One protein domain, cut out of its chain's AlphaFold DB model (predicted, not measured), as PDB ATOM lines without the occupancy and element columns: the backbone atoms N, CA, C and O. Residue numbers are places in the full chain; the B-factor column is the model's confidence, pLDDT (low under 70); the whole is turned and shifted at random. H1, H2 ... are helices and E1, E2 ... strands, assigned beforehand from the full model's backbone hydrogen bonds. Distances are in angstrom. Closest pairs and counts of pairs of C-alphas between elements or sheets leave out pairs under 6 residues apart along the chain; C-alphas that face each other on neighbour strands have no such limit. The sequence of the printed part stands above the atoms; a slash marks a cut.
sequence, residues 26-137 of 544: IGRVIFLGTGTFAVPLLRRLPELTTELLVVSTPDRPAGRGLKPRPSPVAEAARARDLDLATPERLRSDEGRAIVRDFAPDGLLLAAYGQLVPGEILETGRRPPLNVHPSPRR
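This is residues 26 to 137 of the 544 residues of the protein "Formyl_trans_N domain-containing protein" of Chloroflexi bacterium (UniProt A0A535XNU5). A small, parallel, twisted four-stranded sheet, in the order E2, E1, E3, E4, has H1 and H3 over one face, while H4 and short H5 lie loosely toward its other side. The loop of residues 60 to 69 reaches away from the body and makes much of the longest axis. The printed part has 112 residues, with five named helices and four named strands, in the order E1, H1, H2, E2, H3, H4, E3, H5, E4. The class is mixed, helices and strands, with 51 residues, under half, in named elements. The whole is compact, with a radius of gyration of the C-alphas of 13.6 A and spans of 45 by 33 by 30 A.

E1, residues 28 to 33, is an inner strand; H1, residues 36 to 42, and H2, residues 45 to 48, follow before E2, residues 51 to 55. These form a right-handed strand-helix-strand unit, two parallel neighbour strands with helices between; N 31 and O 53 are 2.8 A apart, within hydrogen-bond range. H2 only grazes the sheet. H3, residues 72 to 78, is over E2, at a height over the sheet of 9.0 A. H1 and H3 touch, closest at the C-alphas of Thr 36 and Pro 72, 5.5 A; on the same face, they form two layers with the sheet, helices on one face of it. H4, residues 93 to 101, only grazes the sheet. E3, residues 106 to 110, is parallel to E1, with N 108 and O 30 at 3.0 A; E2, H3, H4 and E3 form a split, right-handed unit, with E1 between its strands. H5, residues 118 to 121, is close to but not clearly touching H4, the C-alphas of Val 99 and Ile 120 being 7.0 A apart. E4, residues 129 to 132, is parallel to E3, with N 131 and O 109 at 2.8 A; E3, H5 and E4 form another right-handed strand-helix-strand unit. Every O i to N i+4 pair is within range in H3, 4 of 5 in H4 and 1 of 3 in H1, which has 3 of 4 O i to N i+3 pairs; H2 and H5 are too short.

E1 begins at C-alpha 28 (126.700, 164.855, 160.570) and is 16.3 A long; E3 is 13.6 A, E2 13.2 A and H4 11.6 A. E4 ends at C-alpha 132 (141.918, 154.264, 149.001).

The C-alphas farthest apart, of Gly 65 and Arg 125, are 44.6 A apart. The printed part has no cut; the links E2 to H3 and H3 to H4 are long. Residues 26, 62 to 64 and 132 to 137 have pLDDT under 70.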
ATOM      1  N   ILE A  26     127.396 158.497 164.294       69.44
ATOM      2  CA  ILE A  26     128.689 159.126 163.997       69.44
ATOM      3  C   ILE A  26     128.609 160.667 163.888       69.44
ATOM      4  O   ILE A  26     129.663 161.293 163.830       69.44
ATOM      5  N   GLY A  27     127.428 161.290 163.946       82.81
ATOM      6  CA  GLY A  27     127.243 162.735 163.746       82.81
ATOM      7  C   GLY A  27     126.845 163.082 162.310       82.81
ATOM      8  O   GLY A  27     126.441 162.191 161.550       82.81
ATOM      9  N   ARG A  28     126.954 164.364 161.938       89.25
ATOM     10  CA  ARG A  28     126.700 164.855 160.570       89.25
ATOM     11  C   ARG A  28     127.899 164.527 159.679       89.25
ATOM     12  O   ARG A  28     129.019 164.944 159.980       89.25
ATOM     13  N   VAL A  29     127.714 163.779 158.591       90.12
ATOM     14  CA  VAL A  29     128.829 163.339 157.727       90.12
ATOM     15  C   VAL A  29     128.570 163.655 156.262       90.12
ATOM     16  O   VAL A  29     127.503 163.345 155.741       90.12
ATOM     17  N   ILE A  30     129.584 164.181 155.568       93.50
ATOM     18  CA  ILE A  30     129.566 164.265 154.101       93.50
ATOM     19  C   ILE A  30     130.296 163.060 153.499       93.50
ATOM     20  O   ILE A  30     131.470 162.805 153.800       93.50
ATOM     21  N   PHE A  31     129.621 162.348 152.594       94.62
ATOM     22  CA  PHE A  31     130.194 161.255 151.813       94.62
ATOM     23  C   PHE A  31     130.585 161.699 150.400       94.62
ATOM     24  O   PHE A  31     129.751 161.865 149.513       94.62
ATOM     25  N   LEU A  32     131.890 161.834 150.174       90.81
ATOM     26  CA  LEU A  32     132.492 162.247 148.909       90.81
ATOM     27  C   LEU A  32     132.804 161.020 148.041       90.81
ATOM     28  O   LEU A  32     133.835 160.366 148.229       90.81
ATOM     29  N   GLY A  33     131.956 160.713 147.052       89.75
ATOM     30  CA  GLY A  33     132.137 159.528 146.200       89.75
ATOM     31  C   GLY A  33     131.622 159.653 144.765       89.75
ATOM     32  O   GLY A  33     130.671 160.374 144.485       89.75
ATOM     33  N   THR A  34     132.257 158.935 143.824       83.31
ATOM     34  CA  THR A  34     131.809 158.888 142.409       83.31
ATOM     35  C   THR A  34     131.851 157.502 141.756       83.31
ATOM     36  O   THR A  34     130.991 157.192 140.939       83.31
ATOM     37  N   GLY A  35     132.835 156.652 142.076       77.62
ATOM     38  CA  GLY A  35     132.981 155.332 141.444       77.62
ATOM     39  C   GLY A  35     132.143 154.222 142.091       77.62
ATOM     40  O   GLY A  35     131.809 154.298 143.267       77.62
ATOM     41  N   THR A  36     131.908 153.116 141.370       74.44
ATOM     42  CA  THR A  36     131.211 151.915 141.894       74.44
ATOM     43  C   THR A  36     131.817 151.360 143.190       74.44
ATOM     44  O   THR A  36     131.094 150.836 144.027       74.44
ATOM     45  N   PHE A  37     133.129 151.530 143.397       76.31
ATOM     46  CA  PHE A  37     133.842 151.186 144.637       76.31
ATOM     47  C   PHE A  37     133.279 151.879 145.896       76.31
ATOM     48  O   PHE A  37     133.443 151.367 146.997       76.31
ATOM     49  N   ALA A  38     132.625 153.030 145.743       76.31
ATOM     50  CA  ALA A  38     132.065 153.812 146.841       76.31
ATOM     51  C   ALA A  38     130.627 153.398 147.214       76.31
ATOM     52  O   ALA A  38     130.182 153.661 148.328       76.31
ATOM     53  N   VAL A  39     129.906 152.710 146.322       82.12
ATOM     54  CA  VAL A  39     128.501 152.317 146.539       82.12
ATOM     55  C   VAL A  39     128.314 151.366 147.739       82.12
ATOM     56  O   VAL A  39     127.366 151.573 148.496       82.12
ATOM     57  N   PRO A  40     129.193 150.372 148.001       74.94
ATOM     58  CA  PRO A  40     129.089 149.538 149.204       74.94
ATOM     59  C   PRO A  40     129.268 150.305 150.522       74.94
ATOM     60  O   PRO A  40     128.693 149.898 151.526       74.94
ATOM     61  N   LEU A  41     130.027 151.409 150.518       77.25
ATOM     62  CA  LEU A  41     130.176 152.292 151.681       77.25
ATOM     63  C   LEU A  41     128.920 153.143 151.879       77.25
ATOM     64  O   LEU A  41     128.374 153.155 152.976       77.25
ATOM     65  N   LEU A  42     128.417 153.775 150.809       84.56
ATOM     66  CA  LEU A  42     127.179 154.564 150.851       84.56
ATOM     67  C   LEU A  42     126.017 153.768 151.463       84.56
ATOM     68  O   LEU A  42     125.309 154.273 152.327       84.56
ATOM     69  N   ARG A  43     125.871 152.496 151.074       85.50
ATOM     70  CA  ARG A  43     124.825 151.588 151.580       85.50
ATOM     71  C   ARG A  43     124.870 151.314 153.090       85.50
ATOM     72  O   ARG A  43     123.921 150.720 153.582       85.50
ATOM     73  N   ARG A  44     125.939 151.696 153.799       82.12
ATOM     74  CA  ARG A  44     126.113 151.498 155.250       82.12
ATOM     75  C   ARG A  44     126.118 152.785 156.064       82.12
ATOM     76  O   ARG A  44     126.021 152.722 157.280       82.12
ATOM     77  N   LEU A  45     126.246 153.949 155.431       82.50
ATOM     78  CA  LEU A  45     126.380 155.201 156.172       82.50
ATOM     79  C   LEU A  45     125.093 155.645 156.889       82.50
ATOM     80  O   LEU A  45     125.227 155.981 158.060       82.50
ATOM     81  N   PRO A  46     123.873 155.555 156.315       86.00
ATOM     82  CA  PRO A  46     122.643 155.958 157.017       86.00
ATOM     83  C   PRO A  46     122.392 155.208 158.339       86.00
ATOM     84  O   PRO A  46     121.851 155.775 159.287       86.00
ATOM     85  N   GLU A  47     122.828 153.945 158.414       80.19
ATOM     86  CA  GLU A  47     122.772 153.098 159.617       80.19
ATOM     87  C   GLU A  47     123.718 153.597 160.729       80.19
ATOM     88  O   GLU A  47     123.509 153.304 161.903       80.19
ATOM     89  N   LEU A  48     124.777 154.327 160.359       78.44
ATOM     90  CA  LEU A  48     125.912 154.657 161.221       78.44
ATOM     91  C   LEU A  48     126.048 156.156 161.514       78.44
ATOM     92  O   LEU A  48     126.632 156.510 162.533       78.44
ATOM     93  N   THR A  49     125.551 157.047 160.658       80.50
ATOM     94  CA  THR A  49     125.613 158.511 160.819       80.50
ATOM     95  C   THR A  49     124.316 159.055 161.408       80.50
ATOM     96  O   THR A  49     123.282 158.390 161.353       80.50
ATOM     97  N   THR A  50     124.360 160.250 161.998       84.44
ATOM     98  CA  THR A  50     123.148 160.948 162.464       84.44
ATOM     99  C   THR A  50     122.437 161.604 161.283       84.44
ATOM    100  O   THR A  50     121.221 161.527 161.180       84.44
ATOM    101  N   GLU A  51     123.222 162.166 160.364       89.69
ATOM    102  CA  GLU A  51     122.782 162.860 159.150       89.69
ATOM    103  C   GLU A  51     123.835 162.625 158.052       89.69
ATOM    104  O   GLU A  51     125.025 162.486 158.370       89.69
ATOM    105  N   LEU A  52     123.424 162.521 156.783       93.31
ATOM    106  CA  LEU A  52     124.302 162.092 155.688       93.31
ATOM    107  C   LEU A  52     124.038 162.849 154.385       93.31
ATOM    108  O   LEU A  52     123.148 162.479 153.628       93.31
ATOM    109  N   LEU A  53     124.920 163.789 154.052       94.94
ATOM    110  CA  LEU A  53     124.944 164.412 152.732       94.94
ATOM    111  C   LEU A  53     125.896 163.659 151.795       94.94
ATOM    112  O   LEU A  53     127.098 163.525 152.048       94.94
ATOM    113  N   VAL A  54     125.382 163.189 150.665       96.44
ATOM    114  CA  VAL A  54     126.168 162.590 149.586       96.44
ATOM    115  C   VAL A  54     126.644 163.688 148.639       96.44
ATOM    116  O   VAL A  54     125.847 164.434 148.082       96.44
ATOM    117  N   VAL A  55     127.953 163.759 148.391       95.06
ATOM    118  CA  VAL A  55     128.539 164.676 147.404       95.06
ATOM    119  C   VAL A  55     129.177 163.877 146.273       95.06
ATOM    120  O   VAL A  55     130.161 163.149 146.459       95.06
ATOM    121  N   SER A  56     128.635 164.043 145.067       93.94
ATOM    122  CA  SER A  56     129.133 163.390 143.853       93.94
ATOM    123  C   SER A  56     129.517 164.397 142.763       93.94
ATOM    124  O   SER A  56     129.663 165.590 143.015       93.94
ATOM    125  N   THR A  57     129.774 163.915 141.548       87.69
ATOM    126  CA  THR A  57     129.889 164.759 140.346       87.69
ATOM    127  C   THR A  57     128.552 164.812 139.611       87.69
ATOM    128  O   THR A  57     127.865 163.787 139.627       87.69
ATOM    129  N   PRO A  58     128.249 165.909 138.887       87.75
ATOM    130  CA  PRO A  58     127.124 165.966 137.958       87.75
ATOM    131  C   PRO A  58     127.071 164.781 136.992       87.75
ATOM    132  O   PRO A  58     128.103 164.182 136.656       87.75
ATOM    133  N   ASP A  59     125.866 164.503 136.506       88.25
ATOM    134  CA  ASP A  59     125.595 163.551 135.436       88.25
ATOM    135  C   ASP A  59     126.380 163.960 134.173       88.25
ATOM    136  O   ASP A  59     126.396 165.126 133.777       88.25
ATOM    137  N   ARG A  60     127.084 163.013 133.538       77.81
ATOM    138  CA  ARG A  60     128.008 163.302 132.421       77.81
ATOM    139  C   ARG A  60     127.760 162.408 131.204       77.81
ATOM    140  O   ARG A  60     127.359 161.257 131.383       77.81
ATOM    141  N   PRO A  61     128.035 162.893 129.975       75.75
ATOM    142  CA  PRO A  61     127.966 162.099 128.747       75.75
ATOM    143  C   PRO A  61     128.733 160.774 128.844       75.75
ATOM    144  O   PRO A  61     129.960 160.767 128.983       75.75
ATOM    145  N   ALA A  62     128.028 159.639 128.765       65.38
ATOM    146  CA  ALA A  62     128.640 158.326 128.975       65.38
ATOM    147  C   ALA A  62     128.042 157.207 128.103       65.38
ATOM    148  O   ALA A  62     126.833 157.083 127.921       65.38
ATOM    149  N   GLY A  63     128.918 156.321 127.612       64.62
ATOM    150  CA  GLY A  63     128.551 155.185 126.762       64.62
ATOM    151  C   GLY A  63     128.444 155.532 125.271       64.62
ATOM    152  O   GLY A  63     128.921 156.572 124.817       64.62
ATOM    153  N   ARG A  64     127.841 154.634 124.478       49.81
ATOM    154  CA  ARG A  64     127.493 154.938 123.078       49.81
ATOM    155  C   ARG A  64     126.281 155.872 123.064       49.81
ATOM    156  O   ARG A  64     125.347 155.653 123.825       49.81
ATOM    157  N   GLY A  65     126.304 156.886 122.200       70.44
ATOM    158  CA  GLY A  65     125.237 157.887 122.100       70.44
ATOM    159  C   GLY A  65     125.344 159.058 123.085       70.44
ATOM    160  O   GLY A  65     124.474 159.913 123.053       70.44
ATOM    161  N   LEU A  66     126.384 159.110 123.934       72.88
ATOM    162  CA  LEU A  66     126.758 160.268 124.772       72.88
ATOM    163  C   LEU A  66     125.645 160.893 125.644       72.88
ATOM    164  O   LEU A  66     125.828 161.993 126.157       72.88
ATOM    165  N   LYS A  67     124.530 160.192 125.886       79.06
ATOM    166  CA  LYS A  67     123.483 160.664 126.801       79.06
ATOM    167  C   LYS A  67     124.081 160.934 128.196       79.06
ATOM    168  O   LYS A  67     124.942 160.150 128.626       79.06
ATOM    169  N   PRO A  68     123.653 162.000 128.902       83.19
ATOM    170  CA  PRO A  68     123.998 162.198 130.305       83.19
ATOM    171  C   PRO A  68     123.639 160.958 131.125       83.19
ATOM    172  O   PRO A  68     122.608 160.325 130.889       83.19
ATOM    173  N   ARG A  69     124.508 160.584 132.064       84.44
ATOM    174  CA  ARG A  69     124.240 159.531 133.047       84.44
ATOM    175  C   ARG A  69     124.772 159.943 134.418       84.44
ATOM    176  O   ARG A  69     125.863 160.525 134.463       84.44
ATOM    177  N   PRO A  70     124.077 159.595 135.512       88.25
ATOM    178  CA  PRO A  70     124.582 159.810 136.861       88.25
ATOM    179  C   PRO A  70     125.874 159.035 137.112       88.25
ATOM    180  O   PRO A  70     126.197 158.049 136.442       88.25
ATOM    181  N   SER A  71     126.616 159.470 138.131       88.75
ATOM    182  CA  SER A  71     127.638 158.612 138.724       88.75
ATOM    183  C   SER A  71     126.958 157.420 139.425       88.75
ATOM    184  O   SER A  71     125.865 157.587 139.968       88.75
ATOM    185  N   PRO A  72     127.602 156.243 139.521       89.81
ATOM    186  CA  PRO A  72     127.081 155.120 140.308       89.81
ATOM    187  C   PRO A  72     126.774 155.445 141.781       89.81
ATOM    188  O   PRO A  72     126.028 154.716 142.425       89.81
ATOM    189  N   VAL A  73     127.360 156.516 142.332       89.88
ATOM    190  CA  VAL A  73     127.067 157.003 143.691       89.88
ATOM    191  C   VAL A  73     125.821 157.889 143.705       89.88
ATOM    192  O   VAL A  73     124.983 157.709 144.577       89.88
ATOM    193  N   ALA A  74     125.663 158.783 142.724       91.19
ATOM    194  CA  ALA A  74     124.457 159.594 142.555       91.19
ATOM    195  C   ALA A  74     123.225 158.715 142.266       91.19
ATOM    196  O   ALA A  74     122.183 158.884 142.888       91.19
ATOM    197  N   GLU A  75     123.374 157.717 141.392       93.56
ATOM    198  CA  GLU A  75     122.366 156.688 141.105       93.56
ATOM    199  C   GLU A  75     121.953 155.931 142.382       93.56
ATOM    200  O   GLU A  75     120.768 155.810 142.681       93.56
ATOM    201  N   ALA A  76     122.927 155.488 143.186       86.94
ATOM    202  CA  ALA A  76     122.674 154.757 144.427       86.94
ATOM    203  C   ALA A  76     122.158 155.619 145.597       86.94
ATOM    204  O   ALA A  76     121.633 155.043 146.553       86.94
ATOM    205  N   ALA A  77     122.320 156.946 145.536       92.88
ATOM    206  CA  ALA A  77     121.763 157.908 146.489       92.88
ATOM    207  C   ALA A  77     120.314 158.272 146.132       92.88
ATOM    208  O   ALA A  77     119.437 158.113 146.975       92.88
ATOM    209  N   ARG A  78     120.040 158.630 144.864       93.81
ATOM    210  CA  ARG A  78     118.670 158.860 144.352       93.81
ATOM    211  C   ARG A  78     117.786 157.627 144.577       93.81
ATOM    212  O   ARG A  78     116.689 157.742 145.100       93.81
ATOM    213  N   ALA A  79     118.300 156.424 144.303       91.50
ATOM    214  CA  ALA A  79     117.598 155.156 144.557       91.50
ATOM    215  C   ALA A  79     117.517 154.740 146.051       91.50
ATOM    216  O   ALA A  79     117.309 153.561 146.355       91.50
ATOM    217  N   ARG A  80     117.760 155.672 146.981       89.69
ATOM    218  CA  ARG A  80     117.635 155.520 148.441       89.69
ATOM    219  C   ARG A  80     117.031 156.746 149.131       89.69
ATOM    220  O   ARG A  80     116.981 156.737 150.354       89.69
ATOM    221  N   ASP A  81     116.632 157.757 148.362       92.25
ATOM    222  CA  ASP A  81     116.172 159.053 148.866       92.25
ATOM    223  C   ASP A  81     117.147 159.679 149.886       92.25
ATOM    224  O   ASP A  81     116.789 160.079 150.989       92.25
ATOM    225  N   LEU A  82     118.441 159.675 149.533       92.44
ATOM    226  CA  LEU A  82     119.507 160.289 150.330       92.44
ATOM    227  C   LEU A  82     119.890 161.650 149.754       92.44
ATOM    228  O   LEU A  82     120.131 161.746 148.544       92.44
ATOM    229  N   ASP A  83     120.059 162.640 150.635       95.06
ATOM    230  CA  ASP A  83     120.524 163.989 150.306       95.06
ATOM    231  C   ASP A  83     121.735 163.939 149.372       95.06
ATOM    232  O   ASP A  83     122.784 163.378 149.706       95.06
ATOM    233  N   LEU A  84     121.592 164.509 148.176       95.88
ATOM    234  CA  LEU A  84     122.580 164.400 147.110       95.88
ATOM    235  C   LEU A  84     122.882 165.766 146.500       95.88
ATOM    236  O   LEU A  84     122.134 166.272 145.667       95.88
ATOM    237  N   ALA A  85     124.061 166.290 146.813       94.62
ATOM    238  CA  ALA A  85     124.632 167.424 146.108       94.62
ATOM    239  C   ALA A  85     125.575 166.954 144.985       94.62
ATOM    240  O   ALA A  85     126.426 166.070 145.156       94.62
ATOM    241  N   THR A  86     125.470 167.585 143.816       93.31
ATOM    242  CA  THR A  86     126.361 167.337 142.672       93.31
ATOM    243  C   THR A  86     127.027 168.623 142.177       93.31
ATOM    244  O   THR A  86     126.833 168.975 141.015       93.31
ATOM    245  N   PRO A  87     127.820 169.325 143.013       92.38
ATOM    246  CA  PRO A  87     128.464 170.568 142.610       92.38
ATOM    247  C   PRO A  87     129.438 170.338 141.458       92.38
ATOM    248  O   PRO A  87     130.224 169.375 141.452       92.38
ATOM    249  N   GLU A  88     129.418 171.236 140.475       88.12
ATOM    250  CA  GLU A  88     130.195 171.034 139.250       88.12
ATOM    251  C   GLU A  88     131.704 171.015 139.533       88.12
ATOM    252  O   GLU A  88     132.464 170.235 138.933       88.12
ATOM    253  N   ARG A  89     132.132 171.795 140.534       86.69
ATOM    254  CA  ARG A  89     133.465 171.721 141.135       86.69
ATOM    255  C   ARG A  89     133.361 171.844 142.652       86.69
ATOM    256  O   ARG A  89     132.917 172.869 143.125       86.69
ATOM    257  N   LEU A  90     133.923 170.924 143.437       87.81
ATOM    258  CA  LEU A  90     133.938 171.059 144.915       87.81
ATOM    259  C   LEU A  90     134.732 172.286 145.428       87.81
ATOM    260  O   LEU A  90     134.736 172.594 146.611       87.81
ATOM    261  N   ARG A  91     135.447 172.971 144.532       85.31
ATOM    262  CA  ARG A  91     136.181 174.217 144.790       85.31
ATOM    263  C   ARG A  91     135.476 175.479 144.265       85.31
ATOM    264  O   ARG A  91     136.130 176.515 144.215       85.31
ATOM    265  N   SER A  92     134.249 175.375 143.743       87.94
ATOM    266  CA  SER A  92     133.392 176.544 143.507       87.94
ATOM    267  C   SER A  92     132.866 177.051 144.849       87.94
ATOM    268  O   SER A  92     132.909 176.334 145.851       87.94
ATOM    269  N   ASP A  93     132.349 178.271 144.870       88.12
ATOM    270  CA  ASP A  93     131.764 178.836 146.086       88.12
ATOM    271  C   ASP A  93     130.403 178.195 146.413       88.12
ATOM    272  O   ASP A  93     130.091 178.011 147.582       88.12
ATOM    273  N   GLU A  94     129.699 177.675 145.401       89.69
ATOM    274  CA  GLU A  94     128.630 176.667 145.522       89.69
ATOM    275  C   GLU A  94     129.126 175.401 146.259       89.69
ATOM    276  O   GLU A  94     128.573 175.011 147.285       89.69
ATOM    277  N   GLY A  95     130.216 174.778 145.795       87.69
ATOM    278  CA  GLY A  95     130.803 173.587 146.421       87.69
ATOM    279  C   GLY A  95     131.328 173.817 147.845       87.69
ATOM    280  O   GLY A  95     131.344 172.881 148.646       87.69
ATOM    281  N   ARG A  96     131.727 175.052 148.175       88.00
ATOM    282  CA  ARG A  96     132.078 175.491 149.536       88.00
ATOM    283  C   ARG A  96     130.840 175.727 150.400       88.00
ATOM    284  O   ARG A  96     130.842 175.284 151.544       88.00
ATOM    285  N   ALA A  97     129.807 176.377 149.863       89.88
ATOM    286  CA  ALA A  97     128.537 176.620 150.546       89.88
ATOM    287  C   ALA A  97     127.908 175.297 150.996       89.88
ATOM    288  O   ALA A  97     127.752 175.079 152.190       89.88
ATOM    289  N   ILE A  98     127.748 174.337 150.080       91.38
ATOM    290  CA  ILE A  98     127.242 172.982 150.370       91.38
ATOM    291  C   ILE A  98     127.956 172.316 151.566       91.38
ATOM    292  O   ILE A  98     127.319 171.639 152.369       91.38
ATOM    293  N   VAL A  99     129.275 172.498 151.710       90.50
ATOM    294  CA  VAL A  99     130.043 171.932 152.836       90.50
ATOM    295  C   VAL A  99     129.892 172.754 154.120       90.50
ATOM    296  O   VAL A  99     129.786 172.175 155.199       90.50
ATOM    297  N   ARG A 100     129.901 174.087 154.022       89.06
ATOM    298  CA  ARG A 100     129.762 175.009 155.160       89.06
ATOM    299  C   ARG A 100     128.372 174.918 155.781       89.06
ATOM    300  O   ARG A 100     128.257 174.790 156.995       89.06
ATOM    301  N   ASP A 101     127.345 174.949 154.946       92.06
ATOM    302  CA  ASP A 101     125.944 175.082 155.341       92.06
ATOM    303  C   ASP A 101     125.418 173.740 155.910       92.06
ATOM    304  O   ASP A 101     124.624 173.718 156.851       92.06
ATOM    305  N   PHE A 102     125.972 172.604 155.455       93.31
ATOM    306  CA  PHE A 102     125.794 171.288 156.089       93.31
ATOM    307  C   PHE A 102     126.621 171.097 157.384       93.31
ATOM    308  O   PHE A 102     126.394 170.136 158.113       93.31
ATOM    309  N   ALA A 103     127.581 171.978 157.690       90.62
ATOM    310  CA  ALA A 103     128.392 171.997 158.919       90.62
ATOM    311  C   ALA A 103     128.766 170.599 159.497       90.62
ATOM    312  O   ALA A 103     128.336 170.251 160.603       90.62
ATOM    313  N   PRO A 104     129.531 169.764 158.763       90.31
ATOM    314  CA  PRO A 104     129.769 168.366 159.124       90.31
ATOM    315  C   PRO A 104     130.668 168.170 160.353       90.31
ATOM    316  O   PRO A 104     131.679 168.848 160.533       90.31
ATOM    317  N   ASP A 105     130.397 167.112 161.122       80.19
ATOM    318  CA  ASP A 105     131.329 166.578 162.121       80.19
ATOM    319  C   ASP A 105     132.561 165.933 161.471       80.19
ATOM    320  O   ASP A 105     133.635 165.918 162.073       80.19
ATOM    321  N   GLY A 106     132.435 165.393 160.254       81.88
ATOM    322  CA  GLY A 106     133.561 164.816 159.519       81.88
ATOM    323  C   GLY A 106     133.262 164.421 158.070       81.88
ATOM    324  O   GLY A 106     132.114 164.346 157.633       81.88
ATOM    325  N   LEU A 107     134.332 164.137 157.321       83.25
ATOM    326  CA  LEU A 107     134.283 163.806 155.893       83.25
ATOM    327  C   LEU A 107     134.763 162.378 155.612       83.25
ATOM    328  O   LEU A 107     135.839 161.976 156.069       83.25
ATOM    329  N   LEU A 108     134.029 161.650 154.764       86.44
ATOM    330  CA  LEU A 108     134.427 160.332 154.262       86.44
ATOM    331  C   LEU A 108     134.535 160.336 152.732       86.44
ATOM    332  O   LEU A 108     133.545 160.464 152.019       86.44
ATOM    333  N   LEU A 109     135.752 160.161 152.221       87.00
ATOM    334  CA  LEU A 109     136.075 160.156 150.798       87.00
ATOM    335  C   LEU A 109     136.251 158.713 150.305       87.00
ATOM    336  O   LEU A 109     137.060 157.962 150.854       87.00
ATOM    337  N   ALA A 110     135.581 158.336 149.217       80.50
ATOM    338  CA  ALA A 110     135.747 157.036 148.569       80.50
ATOM    339  C   ALA A 110     135.687 157.175 147.040       80.50
ATOM    340  O   ALA A 110     134.636 157.432 146.461       80.50
ATOM    341  N   ALA A 111     136.828 157.000 146.362       79.12
ATOM    342  CA  ALA A 111     136.930 157.136 144.901       79.12
ATOM    343  C   ALA A 111     136.231 158.407 144.345       79.12
ATOM    344  O   ALA A 111     135.486 158.348 143.362       79.12
ATOM    345  N   TYR A 112     136.447 159.554 145.000       82.88
ATOM    346  CA  TYR A 112     135.969 160.858 144.542       82.88
ATOM    347  C   TYR A 112     136.855 161.384 143.403       82.88
ATOM    348  O   TYR A 112     138.083 161.333 143.491       82.88
ATOM    349  N   GLY A 113     136.240 161.856 142.317       71.94
ATOM    350  CA  GLY A 113     136.954 162.212 141.085       71.94
ATOM    351  C   GLY A 113     137.656 163.576 141.088       71.94
ATOM    352  O   GLY A 113     138.454 163.836 140.186       71.94
ATOM    353  N   GLN A 114     137.368 164.451 142.058       79.12
ATOM    354  CA  GLN A 114     137.912 165.814 142.106       79.12
ATOM    355  C   GLN A 114     139.027 165.982 143.154       79.12
ATOM    356  O   GLN A 114     139.231 165.133 144.020       79.12
ATOM    357  N   LEU A 115     139.753 167.106 143.086       80.69
ATOM    358  CA  LEU A 115     140.562 167.572 144.216       80.69
ATOM    359  C   LEU A 115     139.639 168.192 145.271       80.69
ATOM    360  O   LEU A 115     138.799 169.016 144.924       80.69
ATOM    361  N   VAL A 116     139.854 167.842 146.537       85.31
ATOM    362  CA  VAL A 116     139.210 168.499 147.681       85.31
ATOM    363  C   VAL A 116     140.124 169.639 148.169       85.31
ATOM    364  O   VAL A 116     141.318 169.380 148.361       85.31
ATOM    365  N   PRO A 117     139.623 170.885 148.316       81.75
ATOM    366  CA  PRO A 117     140.361 172.009 148.903       81.75
ATOM    367  C   PRO A 117     140.874 171.739 150.319       81.75
ATOM    368  O   PRO A 117     140.340 170.891 151.028       81.75
ATOM    369  N   GLY A 118     141.890 172.498 150.739       80.12
ATOM    370  CA  GLY A 118     142.394 172.451 152.113       80.12
ATOM    371  C   GLY A 118     141.324 172.863 153.119       80.12
ATOM    372  O   GLY A 118     141.034 172.083 154.015       80.12
ATOM    373  N   GLU A 119     140.664 174.004 152.878       78.06
ATOM    374  CA  GLU A 119     139.564 174.507 153.720       78.06
ATOM    375  C   GLU A 119     138.514 173.422 154.010       78.06
ATOM    376  O   GLU A 119     138.173 173.167 155.159       78.06
ATOM    377  N   ILE A 120     138.059 172.718 152.967       83.19
ATOM    378  CA  ILE A 120     137.051 171.657 153.086       83.19
ATOM    379  C   ILE A 120     137.604 170.458 153.868       83.19
ATOM    380  O   ILE A 120     136.919 169.943 154.739       83.19
ATOM    381  N   LEU A 121     138.853 170.038 153.637       82.50
ATOM    382  CA  LEU A 121     139.488 168.981 154.444       82.50
ATOM    383  C   LEU A 121     139.679 169.367 155.921       82.50
ATOM    384  O   LEU A 121     139.827 168.487 156.764       82.50
ATOM    385  N   GLU A 122     139.691 170.658 156.224       77.94
ATOM    386  CA  GLU A 122     139.793 171.213 157.573       77.94
ATOM    387  C   GLU A 122     138.406 171.590 158.147       77.94
ATOM    388  O   GLU A 122     138.306 172.003 159.300       77.94
ATOM    389  N   THR A 123     137.320 171.379 157.386       71.06
ATOM    390  CA  THR A 123     135.935 171.602 157.825       71.06
ATOM    391  C   THR A 123     135.381 170.359 158.526       71.06
ATOM    392  O   THR A 123     134.876 169.433 157.886       71.06
ATOM    393  N   GLY A 124     135.476 170.348 159.855       72.25
ATOM    394  CA  GLY A 124     134.800 169.384 160.724       72.25
ATOM    395  C   GLY A 124     135.605 169.014 161.967       72.25
ATOM    396  O   GLY A 124     136.828 169.133 162.002       72.25
ATOM    397  N   ARG A 125     134.914 168.538 163.011       71.38
ATOM    398  CA  ARG A 125     135.535 168.166 164.300       71.38
ATOM    399  C   ARG A 125     136.412 166.909 164.212       71.38
ATOM    400  O   ARG A 125     137.230 166.668 165.099       71.38
ATOM    401  N   ARG A 126     136.235 166.080 163.177       75.56
ATOM    402  CA  ARG A 126     136.917 164.789 162.989       75.56
ATOM    403  C   ARG A 126     137.780 164.789 161.723       75.56
ATOM    404  O   ARG A 126     137.355 165.309 160.692       75.56
ATOM    405  N   PRO A 127     138.971 164.158 161.751       70.25
ATOM    406  CA  PRO A 127     139.911 164.207 160.635       70.25
ATOM    407  C   PRO A 127     139.340 163.550 159.361       70.25
ATOM    408  O   PRO A 127     138.813 162.436 159.433       70.25
ATOM    409  N   PRO A 128     139.500 164.174 158.177       78.50
ATOM    410  CA  PRO A 128     138.918 163.697 156.924       78.50
ATOM    411  C   PRO A 128     139.545 162.373 156.482       78.50
ATOM    412  O   PRO A 128     140.767 162.262 156.303       78.50
ATOM    413  N   LEU A 129     138.706 161.367 156.245       81.06
ATOM    414  CA  LEU A 129     139.159 160.010 155.969       81.06
ATOM    415  C   LEU A 129     139.001 159.640 154.497       81.06
ATOM    416  O   LEU A 129     137.909 159.711 153.945       81.06
ATOM    417  N   ASN A 130     140.077 159.173 153.862       82.69
ATOM    418  CA  ASN A 130     140.033 158.677 152.486       82.69
ATOM    419  C   ASN A 130     140.221 157.156 152.425       82.69
ATOM    420  O   ASN A 130     141.264 156.632 152.833       82.69
ATOM    421  N   VAL A 131     139.223 156.460 151.879       73.06
ATOM    422  CA  VAL A 131     139.234 155.020 151.612       73.06
ATOM    423  C   VAL A 131     139.866 154.765 150.244       73.06
ATOM    424  O   VAL A 131     139.205 154.803 149.203       73.06
ATOM    425  N   HIS A 132     141.170 154.484 150.237       58.22
ATOM    426  CA  HIS A 132     141.918 154.264 149.001       58.22
ATOM    427  C   HIS A 132     142.128 152.761 148.710       58.22
ATOM    428  O   HIS A 132     142.630 152.039 149.580       58.22
ATOM    429  N   PRO A 133     141.842 152.262 147.486       43.59
ATOM    430  CA  PRO A 133     141.934 150.836 147.128       43.59
ATOM    431  C   PRO A 133     143.377 150.308 146.941       43.59
ATOM    432  O   PRO A 133     143.595 149.316 146.252       43.59
ATOM    433  N   SER A 134     144.386 150.991 147.493       34.56
ATOM    434  CA  SER A 134     145.795 150.556 147.567       34.56
ATOM    435  C   SER A 134     146.599 151.483 148.504       34.56
ATOM    436  O   SER A 134     146.138 152.591 148.783       34.56
ATOM    437  N   PRO A 135     147.824 151.135 148.950       27.33
ATOM    438  CA  PRO A 135     148.527 151.913 149.971       27.33
ATOM    439  C   PRO A 135     149.627 152.856 149.438       27.33
ATOM    440  O   PRO A 135     150.416 153.366 150.239       27.33
ATOM    441  N   ARG A 136     149.706 153.143 148.128       26.19
ATOM    442  CA  ARG A 136     150.667 154.113 147.540       26.19
ATOM    443  C   ARG A 136     149.925 155.331 146.952       26.19
ATOM    444  O   ARG A 136     148.856 155.175 146.378       26.19
ATOM    445  N   ARG A 137     150.467 156.550 147.134       29.95
ATOM    446  CA  ARG A 137     149.784 157.827 146.807       29.95
ATOM    447  C   ARG A 137     149.637 158.079 145.293       29.95
ATOM    448  O   ARG A 137     150.543 157.767 144.514       29.95
TER     449      ARG A 137